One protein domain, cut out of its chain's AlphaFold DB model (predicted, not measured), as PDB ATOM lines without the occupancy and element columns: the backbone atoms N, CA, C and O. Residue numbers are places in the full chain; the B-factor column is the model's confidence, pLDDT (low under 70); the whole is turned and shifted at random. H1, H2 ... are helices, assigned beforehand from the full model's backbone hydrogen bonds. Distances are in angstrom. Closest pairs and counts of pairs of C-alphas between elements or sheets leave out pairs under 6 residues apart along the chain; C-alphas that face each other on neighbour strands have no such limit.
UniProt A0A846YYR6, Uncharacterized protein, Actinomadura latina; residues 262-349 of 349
ATOM      1  N   ALA A 262      39.089 -16.705  -3.430       75.44
ATOM      2  CA  ALA A 262      37.668 -16.576  -3.127       75.44
ATOM      3  C   ALA A 262      36.978 -17.915  -2.797       75.44
ATOM      4  O   ALA A 262      36.241 -17.996  -1.816       75.44
ATOM      5  N   GLU A 263      37.218 -18.982  -3.563       80.12
ATOM      6  CA  GLU A 263      36.648 -20.310  -3.285       80.12
ATOM      7  C   GLU A 263      37.213 -20.928  -2.007       80.12
ATOM      8  O   GLU A 263      36.470 -21.528  -1.225       80.12
ATOM      9  N   ARG A 264      38.514 -20.742  -1.754       86.50
ATOM     10  CA  ARG A 264      39.160 -21.191  -0.516       86.50
ATOM     11  C   ARG A 264      38.550 -20.487   0.691       86.50
ATOM     12  O   ARG A 264      38.209 -21.142   1.675       86.50
ATOM     13  N   ASP A 265      38.360 -19.175   0.608       86.12
ATOM     14  CA  ASP A 265      37.755 -18.387   1.681       86.12
ATOM     15  C   ASP A 265      36.279 -18.739   1.883       86.12
ATOM     16  O   ASP A 265      35.837 -18.927   3.019       86.12
ATOM     17  N   GLN A 266      35.525 -18.953   0.806       86.31
ATOM     18  CA  GLN A 266      34.135 -19.392   0.893       86.31
ATOM     19  C   GLN A 266      34.006 -20.791   1.521       86.31
ATOM     20  O   GLN A 266      33.114 -21.025   2.349       86.31
ATOM     21  N   ALA A 267      34.906 -21.719   1.184       87.56
ATOM     22  CA  ALA A 267      34.963 -23.044   1.796       87.56
ATOM     23  C   ALA A 267      35.297 -22.956   3.293       87.56
ATOM     24  O   ALA A 267      34.627 -23.597   4.107       87.56
ATOM     25  N   ARG A 268      36.248 -22.093   3.680       92.75
ATOM     26  CA  ARG A 268      36.587 -21.817   5.087       92.75
ATOM     27  C   ARG A 268      35.423 -21.208   5.863       92.75
ATOM     28  O   ARG A 268      35.140 -21.647   6.974       92.75
ATOM     29  N   VAL A 269      34.695 -20.249   5.287       89.19
ATOM     30  CA  VAL A 269      33.480 -19.683   5.903       89.19
ATOM     31  C   VAL A 269      32.417 -20.765   6.091       89.19
ATOM     32  O   VAL A 269      31.804 -20.851   7.155       89.19
ATOM     33  N   THR A 270      32.211 -21.609   5.082       88.75
ATOM     34  CA  THR A 270      31.212 -22.683   5.118       88.75
ATOM     35  C   THR A 270      31.558 -23.736   6.174       88.75
ATOM     36  O   THR A 270      30.718 -24.036   7.022       88.75
ATOM     37  N   LEU A 271      32.798 -24.236   6.200       89.31
ATOM     38  CA  LEU A 271      33.260 -25.171   7.230       89.31
ATOM     39  C   LEU A 271      33.249 -24.526   8.617       89.31
ATOM     40  O   LEU A 271      32.719 -25.109   9.556       89.31
ATOM     41  N   GLY A 272      33.719 -23.286   8.751       87.94
ATOM     42  CA  GLY A 272      33.669 -22.547  10.012       87.94
ATOM     43  C   GLY A 272      32.243 -22.412  10.555       87.94
ATOM     44  O   GLY A 272      32.015 -22.602  11.747       87.94
ATOM     45  N   ARG A 273      31.255 -22.168   9.683       86.25
ATOM     46  CA  ARG A 273      29.831 -22.144  10.058       86.25
ATOM     47  C   ARG A 273      29.291 -23.500  10.477       86.25
ATOM     48  O   ARG A 273      28.349 -23.505  11.258       86.25
ATOM     49  N   LEU A 274      29.829 -24.610   9.975       85.94
ATOM     50  CA  LEU A 274      29.405 -25.966  10.339       85.94
ATOM     51  C   LEU A 274      30.073 -26.452  11.632       85.94
ATOM     52  O   LEU A 274      29.440 -27.172  12.399       85.94
ATOM     53  N   LEU A 275      31.296 -25.997  11.911       87.38
ATOM     54  CA  LEU A 275      32.134 -26.510  13.000       87.38
ATOM     55  C   LEU A 275      32.183 -25.615  14.251       87.38
ATOM     56  O   LEU A 275      32.517 -26.104  15.327       87.38
ATOM     57  N   ARG A 276      31.861 -24.315  14.167       82.00
ATOM     58  CA  ARG A 276      31.871 -23.427  15.348       82.00
ATOM     59  C   ARG A 276      30.615 -23.601  16.200       82.00
ATOM     60  O   ARG A 276      29.517 -23.293  15.743       82.00
ATOM     61  N   VAL A 277      30.809 -24.030  17.445       68.06
ATOM     62  CA  VAL A 277      29.792 -24.033  18.506       68.06
ATOM     63  C   VAL A 277      29.608 -22.605  19.020       68.06
ATOM     64  O   VAL A 277      30.591 -21.888  19.221       68.06
ATOM     65  N   ARG A 278      28.360 -22.175  19.214       71.75
ATOM     66  CA  ARG A 278      28.052 -20.938  19.954       71.75
ATOM     67  C   ARG A 278      27.704 -21.298  21.395       71.75
ATOM     68  O   ARG A 278      27.050 -22.309  21.612       71.75
ATOM     69  N   ALA A 279      28.110 -20.463  22.351       64.38
ATOM     70  CA  ALA A 279      27.853 -20.694  23.777       64.38
ATOM     71  C   ALA A 279      26.351 -20.852  24.100       64.38
ATOM     72  O   ALA A 279      26.001 -21.596  25.007       64.38
ATOM     73  N   ASP A 280      25.482 -20.237  23.291       73.38
ATOM     74  CA  ASP A 280      24.027 -20.220  23.490       73.38
ATOM     75  C   ASP A 280      23.268 -21.182  22.549       73.38
ATOM     76  O   ASP A 280      22.079 -20.994  22.274       73.38
ATOM     77  N   GLU A 281      23.941 -22.173  21.950       69.00
ATOM     78  CA  GLU A 281      23.282 -23.096  21.021       69.00
ATOM     79  C   GLU A 281      22.467 -24.183  21.742       69.00
ATOM     80  O   GLU A 281      22.972 -24.831  22.657       69.00
ATOM     81  N   PRO A 282      21.225 -24.459  21.296       74.56
ATOM     82  CA  PRO A 282      20.422 -25.533  21.866       74.56
ATOM     83  C   PRO A 282      21.096 -26.896  21.651       74.56
ATOM     84  O   PRO A 282      21.614 -27.179  20.567       74.56
ATOM     85  N   GLU A 283      21.030 -27.755  22.668       72.19
ATOM     86  CA  GLU A 283      21.748 -29.036  22.793       72.19
ATOM     87  C   GLU A 283      21.716 -29.942  21.537       72.19
ATOM     88  O   GLU A 283      22.780 -30.404  21.112       72.19
ATOM     89  N   PRO A 284      20.585 -30.113  20.814       73.75
ATOM     90  CA  PRO A 284      20.562 -30.921  19.590       73.75
ATOM     91  C   PRO A 284      21.454 -30.373  18.467       73.75
ATOM     92  O   PRO A 284      21.936 -31.121  17.615       73.75
ATOM     93  N   ARG A 285      21.683 -29.053  18.435       74.88
ATOM     94  CA  ARG A 285      22.589 -28.418  17.466       74.88
ATOM     95  C   ARG A 285      24.046 -28.579  17.885       74.88
ATOM     96  O   ARG A 285      24.874 -28.797  17.005       74.88
ATOM     97  N   ALA A 286      24.341 -28.542  19.184       77.88
ATOM     98  CA  ALA A 286      25.684 -28.779  19.709       77.88
ATOM     99  C   ALA A 286      26.167 -30.207  19.392       77.88
ATOM    100  O   ALA A 286      27.228 -30.371  18.789       77.88
ATOM    101  N   ILE A 287      25.334 -31.223  19.663       81.06
ATOM    102  CA  ILE A 287      25.630 -32.634  19.347       81.06
ATOM    103  C   ILE A 287      25.890 -32.812  17.846       81.06
ATOM    104  O   ILE A 287      26.877 -33.419  17.434       81.06
ATOM    105  N   ARG A 288      25.044 -32.213  16.998       84.38
ATOM    106  CA  ARG A 288      25.182 -32.318  15.541       84.38
ATOM    107  C   ARG A 288      26.487 -31.704  15.020       84.38
ATOM    108  O   ARG A 288      27.082 -32.236  14.084       84.38
ATOM    109  N   ARG A 289      26.926 -30.585  15.599       85.62
ATOM    110  CA  ARG A 289      28.203 -29.941  15.248       85.62
ATOM    111  C   ARG A 289      29.398 -30.775  15.676       85.62
ATOM    112  O   ARG A 289      30.347 -30.890  14.905       85.62
ATOM    113  N   GLU A 290      29.317 -31.390  16.847       87.62
ATOM    114  CA  GLU A 290      30.353 -32.293  17.337       87.62
ATOM    115  C   GLU A 290      30.506 -33.516  16.423       87.62
ATOM    116  O   GLU A 290      31.610 -33.918  16.064       87.62
ATOM    117  N   THR A 291      29.395 -34.053  15.919       89.44
ATOM    118  CA  THR A 291      29.427 -35.090  14.881       89.44
ATOM    119  C   THR A 291      30.083 -34.607  13.582       89.44
ATOM    120  O   THR A 291      30.890 -35.331  12.996       89.44
ATOM    121  N   TYR A 292      29.795 -33.381  13.125       91.69
ATOM    122  CA  TYR A 292      30.467 -32.830  11.941       91.69
ATOM    123  C   TYR A 292      31.976 -32.662  12.144       91.69
ATOM    124  O   TYR A 292      32.731 -32.968  11.221       91.69
ATOM    125  N   ARG A 293      32.430 -32.239  13.332       91.94
ATOM    126  CA  ARG A 293      33.863 -32.163  13.668       91.94
ATOM    127  C   ARG A 293      34.537 -33.520  13.578       91.94
ATOM    128  O   ARG A 293      35.520 -33.648  12.857       91.94
ATOM    129  N   ARG A 294      33.953 -34.548  14.200       91.75
ATOM    130  CA  ARG A 294      34.487 -35.920  14.163       91.75
ATOM    131  C   ARG A 294      34.612 -36.458  12.734       91.75
ATOM    132  O   ARG A 294      35.615 -37.083  12.395       91.75
ATOM    133  N   ILE A 295      33.649 -36.159  11.860       93.00
ATOM    134  CA  ILE A 295      33.708 -36.554  10.442       93.00
ATOM    135  C   ILE A 295      34.776 -35.773   9.674       93.00
ATOM    136  O   ILE A 295      35.524 -36.374   8.905       93.00
ATOM    137  N   VAL A 296      34.888 -34.458   9.880       93.94
ATOM    138  CA  VAL A 296      35.942 -33.647   9.246       93.94
ATOM    139  C   VAL A 296      37.330 -34.090   9.714       93.94
ATOM    140  O   VAL A 296      38.220 -34.232   8.877       93.94
ATOM    141  N   ALA A 297      37.506 -34.402  10.999       92.56
ATOM    142  CA  ALA A 297      38.749 -34.943  11.545       92.56
ATOM    143  C   ALA A 297      39.099 -36.310  10.930       92.56
ATOM    144  O   ALA A 297      40.240 -36.532  10.529       92.56
ATOM    145  N   ALA A 298      38.118 -37.206  10.764       91.94
ATOM    146  CA  ALA A 298      38.323 -38.487  10.084       91.94
ATOM    147  C   ALA A 298      38.737 -38.307   8.611       91.94
ATOM    148  O   ALA A 298      39.608 -39.023   8.125       91.94
ATOM    149  N   ILE A 299      38.164 -37.327   7.904       92.12
ATOM    150  CA  ILE A 299      38.558 -36.981   6.529       92.12
ATOM    151  C   ILE A 299      39.991 -36.427   6.489       92.12
ATOM    152  O   ILE A 299      40.779 -36.848   5.644       92.12
ATOM    153  N   CYS A 300      40.351 -35.525   7.409       90.88
ATOM    154  CA  CYS A 300      41.709 -34.983   7.504       90.88
ATOM    155  C   CYS A 300      42.728 -36.078   7.852       90.88
ATOM    156  O   CYS A 300      43.817 -36.103   7.283       90.88
ATOM    157  N   ALA A 301      42.358 -37.034   8.710       86.50
ATOM    158  CA  ALA A 301      43.178 -38.195   9.040       86.50
ATOM    159  C   ALA A 301      43.481 -39.053   7.802       86.50
ATOM    160  O   ALA A 301      44.650 -39.358   7.572       86.50
ATOM    161  N   VAL A 302      42.478 -39.359   6.967       86.12
ATOM    162  CA  VAL A 302      42.696 -40.052   5.680       86.12
ATOM    163  C   VAL A 302      43.606 -39.231   4.762       86.12
ATOM    164  O   VAL A 302      44.547 -39.775   4.189       86.12
ATOM    165  N   GLY A 303      43.371 -37.918   4.654       75.62
ATOM    166  CA  GLY A 303      44.205 -37.013   3.853       75.62
ATOM    167  C   GLY A 303      45.666 -36.939   4.318       75.62
ATOM    168  O   GLY A 303      46.558 -36.752   3.498       75.62
ATOM    169  N   GLY A 304      45.915 -37.139   5.614       78.62
ATOM    170  CA  GLY A 304      47.246 -37.234   6.221       78.62
ATOM    171  C   GLY A 304      47.834 -38.650   6.267       78.62
ATOM    172  O   GLY A 304      48.821 -38.861   6.967       78.62
ATOM    173  N   GLY A 305      47.225 -39.631   5.588       78.50
ATOM    174  CA  GLY A 305      47.719 -41.013   5.520       78.50
ATOM    175  C   GLY A 305      47.431 -41.881   6.753       78.50
ATOM    176  O   GLY A 305      47.978 -42.976   6.871       78.50
ATOM    177  N   ARG A 306      46.579 -41.426   7.680       83.94
ATOM    178  CA  ARG A 306      46.138 -42.209   8.846       83.94
ATOM    179  C   ARG A 306      44.923 -43.071   8.496       83.94
ATOM    180  O   ARG A 306      44.079 -42.693   7.684       83.94
ATOM    181  N   CYS A 307      44.804 -44.226   9.150       85.00
ATOM    182  CA  CYS A 307      43.661 -45.117   8.974       85.00
ATOM    183  C   CYS A 307      42.413 -44.534   9.658       85.00
ATOM    184  O   CYS A 307      42.374 -44.406  10.881       85.00
ATOM    185  N   ALA A 308      41.395 -44.181   8.873       91.19
ATOM    186  CA  ALA A 308      40.087 -43.752   9.361       91.19
ATOM    187  C   ALA A 308      38.989 -44.117   8.348       91.19
ATOM    188  O   ALA A 308      39.244 -44.204   7.148       91.19
ATOM    189  N   ASN A 309      37.756 -44.313   8.827       92.62
ATOM    190  CA  ASN A 309      36.596 -44.608   7.982       92.62
ATOM    191  C   ASN A 309      35.482 -43.561   8.193       92.62
ATOM    192  O   ASN A 309      34.560 -43.785   8.983       92.62
ATOM    193  N   PRO A 310      35.547 -42.407   7.499       91.50
ATOM    194  CA  PRO A 310      34.567 -41.334   7.665       91.50
ATOM    195  C   PRO A 310      33.146 -41.734   7.240       91.50
ATOM    196  O   PRO A 310      32.183 -41.168   7.753       91.50
ATOM    197  N   VAL A 311      32.991 -42.716   6.342       91.88
ATOM    198  CA  VAL A 311      31.675 -43.214   5.902       91.88
ATOM    199  C   VAL A 311      31.020 -44.047   6.998       91.88
ATOM    200  O   VAL A 311      29.876 -43.774   7.352       91.88
ATOM    201  N   ALA A 312      31.743 -45.003   7.588       91.75
ATOM    202  CA  ALA A 312      31.224 -45.794   8.706       91.75
ATOM    203  C   ALA A 312      30.864 -44.906   9.908       91.75
ATOM    204  O   ALA A 312      29.810 -45.087  10.516       91.75
ATOM    205  N   LEU A 313      31.693 -43.895  10.193       93.25
ATOM    206  CA  LEU A 313      31.414 -42.904  11.231       93.25
ATOM    207  C   LEU A 313      30.133 -42.107  10.930       93.25
ATOM    208  O   LEU A 313      29.295 -41.931  11.807       93.25
ATOM    209  N   ALA A 314      29.939 -41.668   9.685       92.38
ATOM    210  CA  ALA A 314      28.729 -40.963   9.273       92.38
ATOM    211  C   ALA A 314      27.458 -41.828   9.364       92.38
ATOM    212  O   ALA A 314      26.410 -41.310   9.752       92.38
ATOM    213  N   VAL A 315      27.537 -43.120   9.031       92.94
ATOM    214  CA  VAL A 315      26.421 -44.069   9.197       92.94
ATOM    215  C   VAL A 315      26.050 -44.199  10.673       92.94
ATOM    216  O   VAL A 315      24.881 -44.049  11.019       92.94
ATOM    217  N   HIS A 316      27.044 -44.417  11.539       94.38
ATOM    218  CA  HIS A 316      26.840 -44.586  12.977       94.38
ATOM    219  C   HIS A 316      26.227 -43.338  13.628       94.38
ATOM    220  O   HIS A 316      25.233 -43.426  14.340       94.38
ATOM    221  N   GLU A 317      26.793 -42.163  13.355       91.69
ATOM    222  CA  GLU A 317      26.449 -40.941  14.086       91.69
ATOM    223  C   GLU A 317      25.179 -40.242  13.588       91.69
ATOM    224  O   GLU A 317      24.548 -39.502  14.341       91.69
ATOM    225  N   PHE A 318      24.802 -40.435  12.319       88.25
ATOM    226  CA  PHE A 318      23.588 -39.835  11.757       88.25
ATOM    227  C   PHE A 318      22.446 -40.827  11.539       88.25
ATOM    228  O   PHE A 318      21.350 -40.390  11.187       88.25
ATOM    229  N   GLY A 319      22.676 -42.133  11.709       91.69
ATOM    230  CA  GLY A 319      21.665 -43.160  11.445       91.69
ATOM    231  C   GLY A 319      21.173 -43.159   9.994       91.69
ATOM    232  O   GLY A 319      20.004 -43.432   9.732       91.69
ATOM    233  N   ILE A 320      22.040 -42.783   9.048       92.88
ATOM    234  CA  ILE A 320      21.714 -42.682   7.619       92.88
ATOM    235  C   ILE A 320      22.190 -43.912   6.846       92.88
ATOM    236  O   ILE A 320      23.152 -44.573   7.234       92.88
ATOM    237  N   ALA A 321      21.546 -44.176   5.708       90.50
ATOM    238  CA  ALA A 321      21.944 -45.254   4.808       90.50
ATOM    239  C   ALA A 321      23.383 -45.055   4.271       90.50
ATOM    240  O   ALA A 321      23.790 -43.904   4.043       90.50
ATOM    241  N   PRO A 322      24.144 -46.138   4.008       86.38
ATOM    242  CA  PRO A 322      25.530 -46.066   3.531       86.38
ATOM    243  C   PRO A 322      25.723 -45.176   2.296       86.38
ATOM    244  O   PRO A 322      26.620 -44.337   2.266       86.38
ATOM    245  N   GLU A 323      24.823 -45.245   1.315       80.31
ATOM    246  CA  GLU A 323      24.895 -44.456   0.077       80.31
ATOM    247  C   GLU A 323      24.664 -42.954   0.328       80.31
ATOM    248  O   GLU A 323      25.107 -42.079  -0.426       80.31
ATOM    249  N   GLN A 324      23.926 -42.610   1.386       79.38
ATOM    250  CA  GLN A 324      23.744 -41.227   1.817       79.38
ATOM    251  C   GLN A 324      24.970 -40.728   2.590       79.38
ATOM    252  O   GLN A 324      25.396 -39.589   2.368       79.38
ATOM    253  N   ALA A 325      25.567 -41.581   3.429       87.50
ATOM    254  CA  ALA A 325      26.812 -41.293   4.133       87.50
ATOM    255  C   ALA A 325      27.973 -41.054   3.159       87.50
ATOM    256  O   ALA A 325      28.664 -40.043   3.283       87.50
ATOM    257  N   GLU A 326      28.134 -41.891   2.132       78.69
ATOM    258  CA  GLU A 326      29.161 -41.718   1.095       78.69
ATOM    259  C   GLU A 326      29.036 -40.376   0.368       78.69
ATOM    260  O   GLU A 326      30.015 -39.639   0.227       78.69
ATOM    261  N   ARG A 327      27.819 -40.008  -0.058       81.81
ATOM    262  CA  ARG A 327      27.569 -38.718  -0.726       81.81
ATOM    263  C   ARG A 327      27.879 -37.533   0.182       81.81
ATOM    264  O   ARG A 327      28.417 -36.528  -0.283       81.81
ATOM    265  N   MET A 328      27.533 -37.634   1.462       89.62
ATOM    266  CA  MET A 328      27.810 -36.593   2.446       89.62
ATOM    267  C   MET A 328      29.317 -36.456   2.707       89.62
ATOM    268  O   MET A 328      29.845 -35.349   2.628       89.62
ATOM    269  N   VAL A 329      30.017 -37.567   2.944       90.88
ATOM    270  CA  VAL A 329      31.471 -37.594   3.157       90.88
ATOM    271  C   VAL A 329      32.211 -37.068   1.933       90.88
ATOM    272  O   VAL A 329      33.113 -36.253   2.090       90.88
ATOM    273  N   ARG A 330      31.793 -37.429   0.712       85.00
ATOM    274  CA  ARG A 330      32.387 -36.894  -0.524       85.00
ATOM    275  C   ARG A 330      32.258 -35.368  -0.603       85.00
ATOM    276  O   ARG A 330      33.220 -34.695  -0.953       85.00
ATOM    277  N   ARG A 331      31.102 -34.802  -0.231       87.19
ATOM    278  CA  ARG A 331      30.903 -33.338  -0.180       87.19
ATOM    279  C   ARG A 331      31.792 -32.669   0.870       87.19
ATOM    280  O   ARG A 331      32.366 -31.621   0.589       87.19
ATOM    281  N   PHE A 332      31.925 -33.273   2.051       88.06
ATOM    282  CA  PHE A 332      32.838 -32.776   3.080       88.06
ATOM    283  C   PHE A 332      34.302 -32.874   2.653       88.06
ATOM    284  O   PHE A 332      35.046 -31.928   2.875       88.06
ATOM    285  N   ALA A 333      34.703 -33.957   1.988       88.69
ATOM    286  CA  ALA A 333      36.060 -34.136   1.483       88.69
ATOM    287  C   ALA A 333      36.434 -33.060   0.458       88.69
ATOM    288  O   ALA A 333      37.515 -32.485   0.553       88.69
ATOM    289  N   VAL A 334      35.517 -32.718  -0.456       86.06
ATOM    290  CA  VAL A 334      35.706 -31.593  -1.384       86.06
ATOM    291  C   VAL A 334      35.868 -30.284  -0.610       86.06
ATOM    292  O   VAL A 334      36.856 -29.591  -0.812       86.06
ATOM    293  N   LEU A 335      34.973 -29.972   0.335       87.62
ATOM    294  CA  LEU A 335      35.075 -28.747   1.144       87.62
ATOM    295  C   LEU A 335      36.391 -28.655   1.937       87.62
ATOM    296  O   LEU A 335      36.984 -27.580   2.003       87.62
ATOM    297  N   VAL A 336      36.849 -29.764   2.523       90.31
ATOM    298  CA  VAL A 336      38.115 -29.854   3.267       90.31
ATOM    299  C   VAL A 336      39.309 -29.633   2.339       90.31
ATOM    300  O   VAL A 336      40.184 -28.828   2.655       90.31
ATOM    301  N   ALA A 337      39.320 -30.281   1.172       85.94
ATOM    302  CA  ALA A 337      40.362 -30.087   0.170       85.94
ATOM    303  C   ALA A 337      40.408 -28.630  -0.326       85.94
ATOM    304  O   ALA A 337      41.484 -28.039  -0.400       85.94
ATOM    305  N   THR A 338      39.246 -28.017  -0.582       85.75
ATOM    306  CA  THR A 338      39.123 -26.621  -1.029       85.75
ATOM    307  C   THR A 338      39.570 -25.619   0.041       85.75
ATOM    308  O   THR A 338      40.252 -24.647  -0.278       85.75
ATOM    309  N   ALA A 339      39.235 -25.843   1.318       87.56
ATOM    310  CA  ALA A 339      39.624 -24.961   2.427       87.56
ATOM    311  C   ALA A 339      41.101 -25.107   2.855       87.56
ATOM    312  O   ALA A 339      41.681 -24.166   3.419       87.56
ATOM    313  N   GLY A 340      41.697 -26.269   2.567       89.62
ATOM    314  CA  GLY A 340      43.030 -26.698   2.981       89.62
ATOM    315  C   GLY A 340      42.972 -27.655   4.175       89.62
ATOM    316  O   GLY A 340      42.459 -27.291   5.233       89.62
ATOM    317  N   VAL A 341      43.543 -28.857   4.016       86.00
ATOM    318  CA  VAL A 341      43.491 -29.948   5.011       86.00
ATOM    319  C   VAL A 341      44.057 -29.511   6.365       86.00
ATOM    320  O   VAL A 341      43.397 -29.691   7.378       86.00
ATOM    321  N   GLU A 342      45.211 -28.839   6.391       85.88
ATOM    322  CA  GLU A 342      45.826 -28.334   7.633       85.88
ATOM    323  C   GLU A 342      44.971 -27.280   8.352       85.88
ATOM    324  O   GLU A 342      44.969 -27.172   9.578       85.88
ATOM    325  N   TRP A 343      44.240 -26.455   7.595       91.44
ATOM    326  CA  TRP A 343      43.317 -25.487   8.184       91.44
ATOM    327  C   TRP A 343      42.091 -26.194   8.764       91.44
ATOM    328  O   TRP A 343      41.684 -25.870   9.876       91.44
ATOM    329  N   ALA A 344      41.536 -27.166   8.038       88.56
ATOM    330  CA  ALA A 344      40.376 -27.930   8.480       88.56
ATOM    331  C   ALA A 344      40.685 -28.787   9.717       88.56
ATOM    332  O   ALA A 344      39.873 -28.806  10.636       88.56
ATOM    333  N   ASP A 345      41.867 -29.410   9.776       86.75
ATOM    334  CA  ASP A 345      42.330 -30.215  10.916       86.75
ATOM    335  C   ASP A 345      42.395 -29.364  12.197       86.75
ATOM    336  O   ASP A 345      41.827 -29.735  13.218       86.75
ATOM    337  N   ARG A 346      42.946 -28.141  12.118       87.75
ATOM    338  CA  ARG A 346      42.989 -27.197  13.257       87.75
ATOM    339  C   ARG A 346      41.623 -26.703  13.733       87.75
ATOM    340  O   ARG A 346      41.509 -26.282  14.875       87.75
ATOM    341  N   VAL A 347      40.625 -26.650  12.853       86.56
ATOM    342  CA  VAL A 347      39.272 -26.162  13.189       86.56
ATOM    343  C   VAL A 347      38.357 -27.305  13.650       86.56
ATOM    344  O   VAL A 347      37.319 -27.047  14.265       86.56
ATOM    345  N   ALA A 348      38.709 -28.549  13.319       85.12
ATOM    346  CA  ALA A 348      37.985 -29.752  13.712       85.12
ATOM    347  C   ALA A 348      38.517 -30.400  15.002       85.12
ATOM    348  O   ALA A 348      37.762 -31.158  15.610       85.12
ATOM    349  N   ALA A 349      39.770 -30.112  15.380       79.50
ATOM    350  CA  ALA A 349      40.350 -30.422  16.688       79.50
ATOM    351  C   ALA A 349      39.680 -29.622  17.817       79.50
ATOM    352  O   ALA A 349      39.527 -30.197  18.915       79.50
TER     353      ALA A 349
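Overview. This is residues 262 to 349 of the 349 residues of an uncharacterized protein of Actinomadura latina (UniProt A0A846YYR6). A long helix, H2, runs through the middle, with H3 folded back beside it on one side and H1 and H5 on the other, while H4 crosses it from H3 to H1. Residues 279 to 284, in and next to the turn from H1 into H2, stick out. The printed part has 88 residues with five named helices, H1 to H5 in order, and no named strand: all helix. It is compact, with a radius of gyration of the C-alphas of 12.6 A, and spans 33 by 31 by 20 A.

Arrangement. Start with H1, residues 262 to 275, whose residues 274 to 275 alone touch the hub, H2, residues 283 to 303; the closest C-alphas, of Leu 275 and Arg 289, are 5.7 A apart. Next, H3, residues 310 to 318, makes a helical hairpin with H2, a shallow tilt of 9 degrees, opposite ways; look at the C-alphas of Ala 298 and Pro 310, the closest, 5.3 A apart. H4, residues 322 to 339, touches H2 at 73 degrees, only just about perpendicular, closest at the C-alphas of Ile 299 and Ala 333, 6.3 A. Its residues 335 to 339 alone touch H1, closest at Arg 264 and Ala 339, C-alphas 4.8 A apart. H5, residues 341 to 348, touches H2 at a shallow tilt of 26 degrees, opposite ways, with the C-alphas of Arg 293 and Ala 348 closest, 4.8 A. H3 is apart from H1 and H5. In H1 to H5 every O i to N i+4 pair is within hydrogen-bond range.

Along the chain. Find C-alpha 262 at (37.668, -16.576, -3.127); H1 runs 19.7 A from there. H2 begins at (21.748, -29.036, 22.793) and runs 30.4 A; H3 covers 11.8 A, H4 25.4 A and H5 10.3 A, ending at (37.985, -29.752, 13.712).

Size, cuts and confidence. The C-alphas farthest apart, of Asp 280 and Gly 305, are 36.3 A apart. The printed part has no cut and no long link. Residues 277, 279 and 281 have pLDDT under 70.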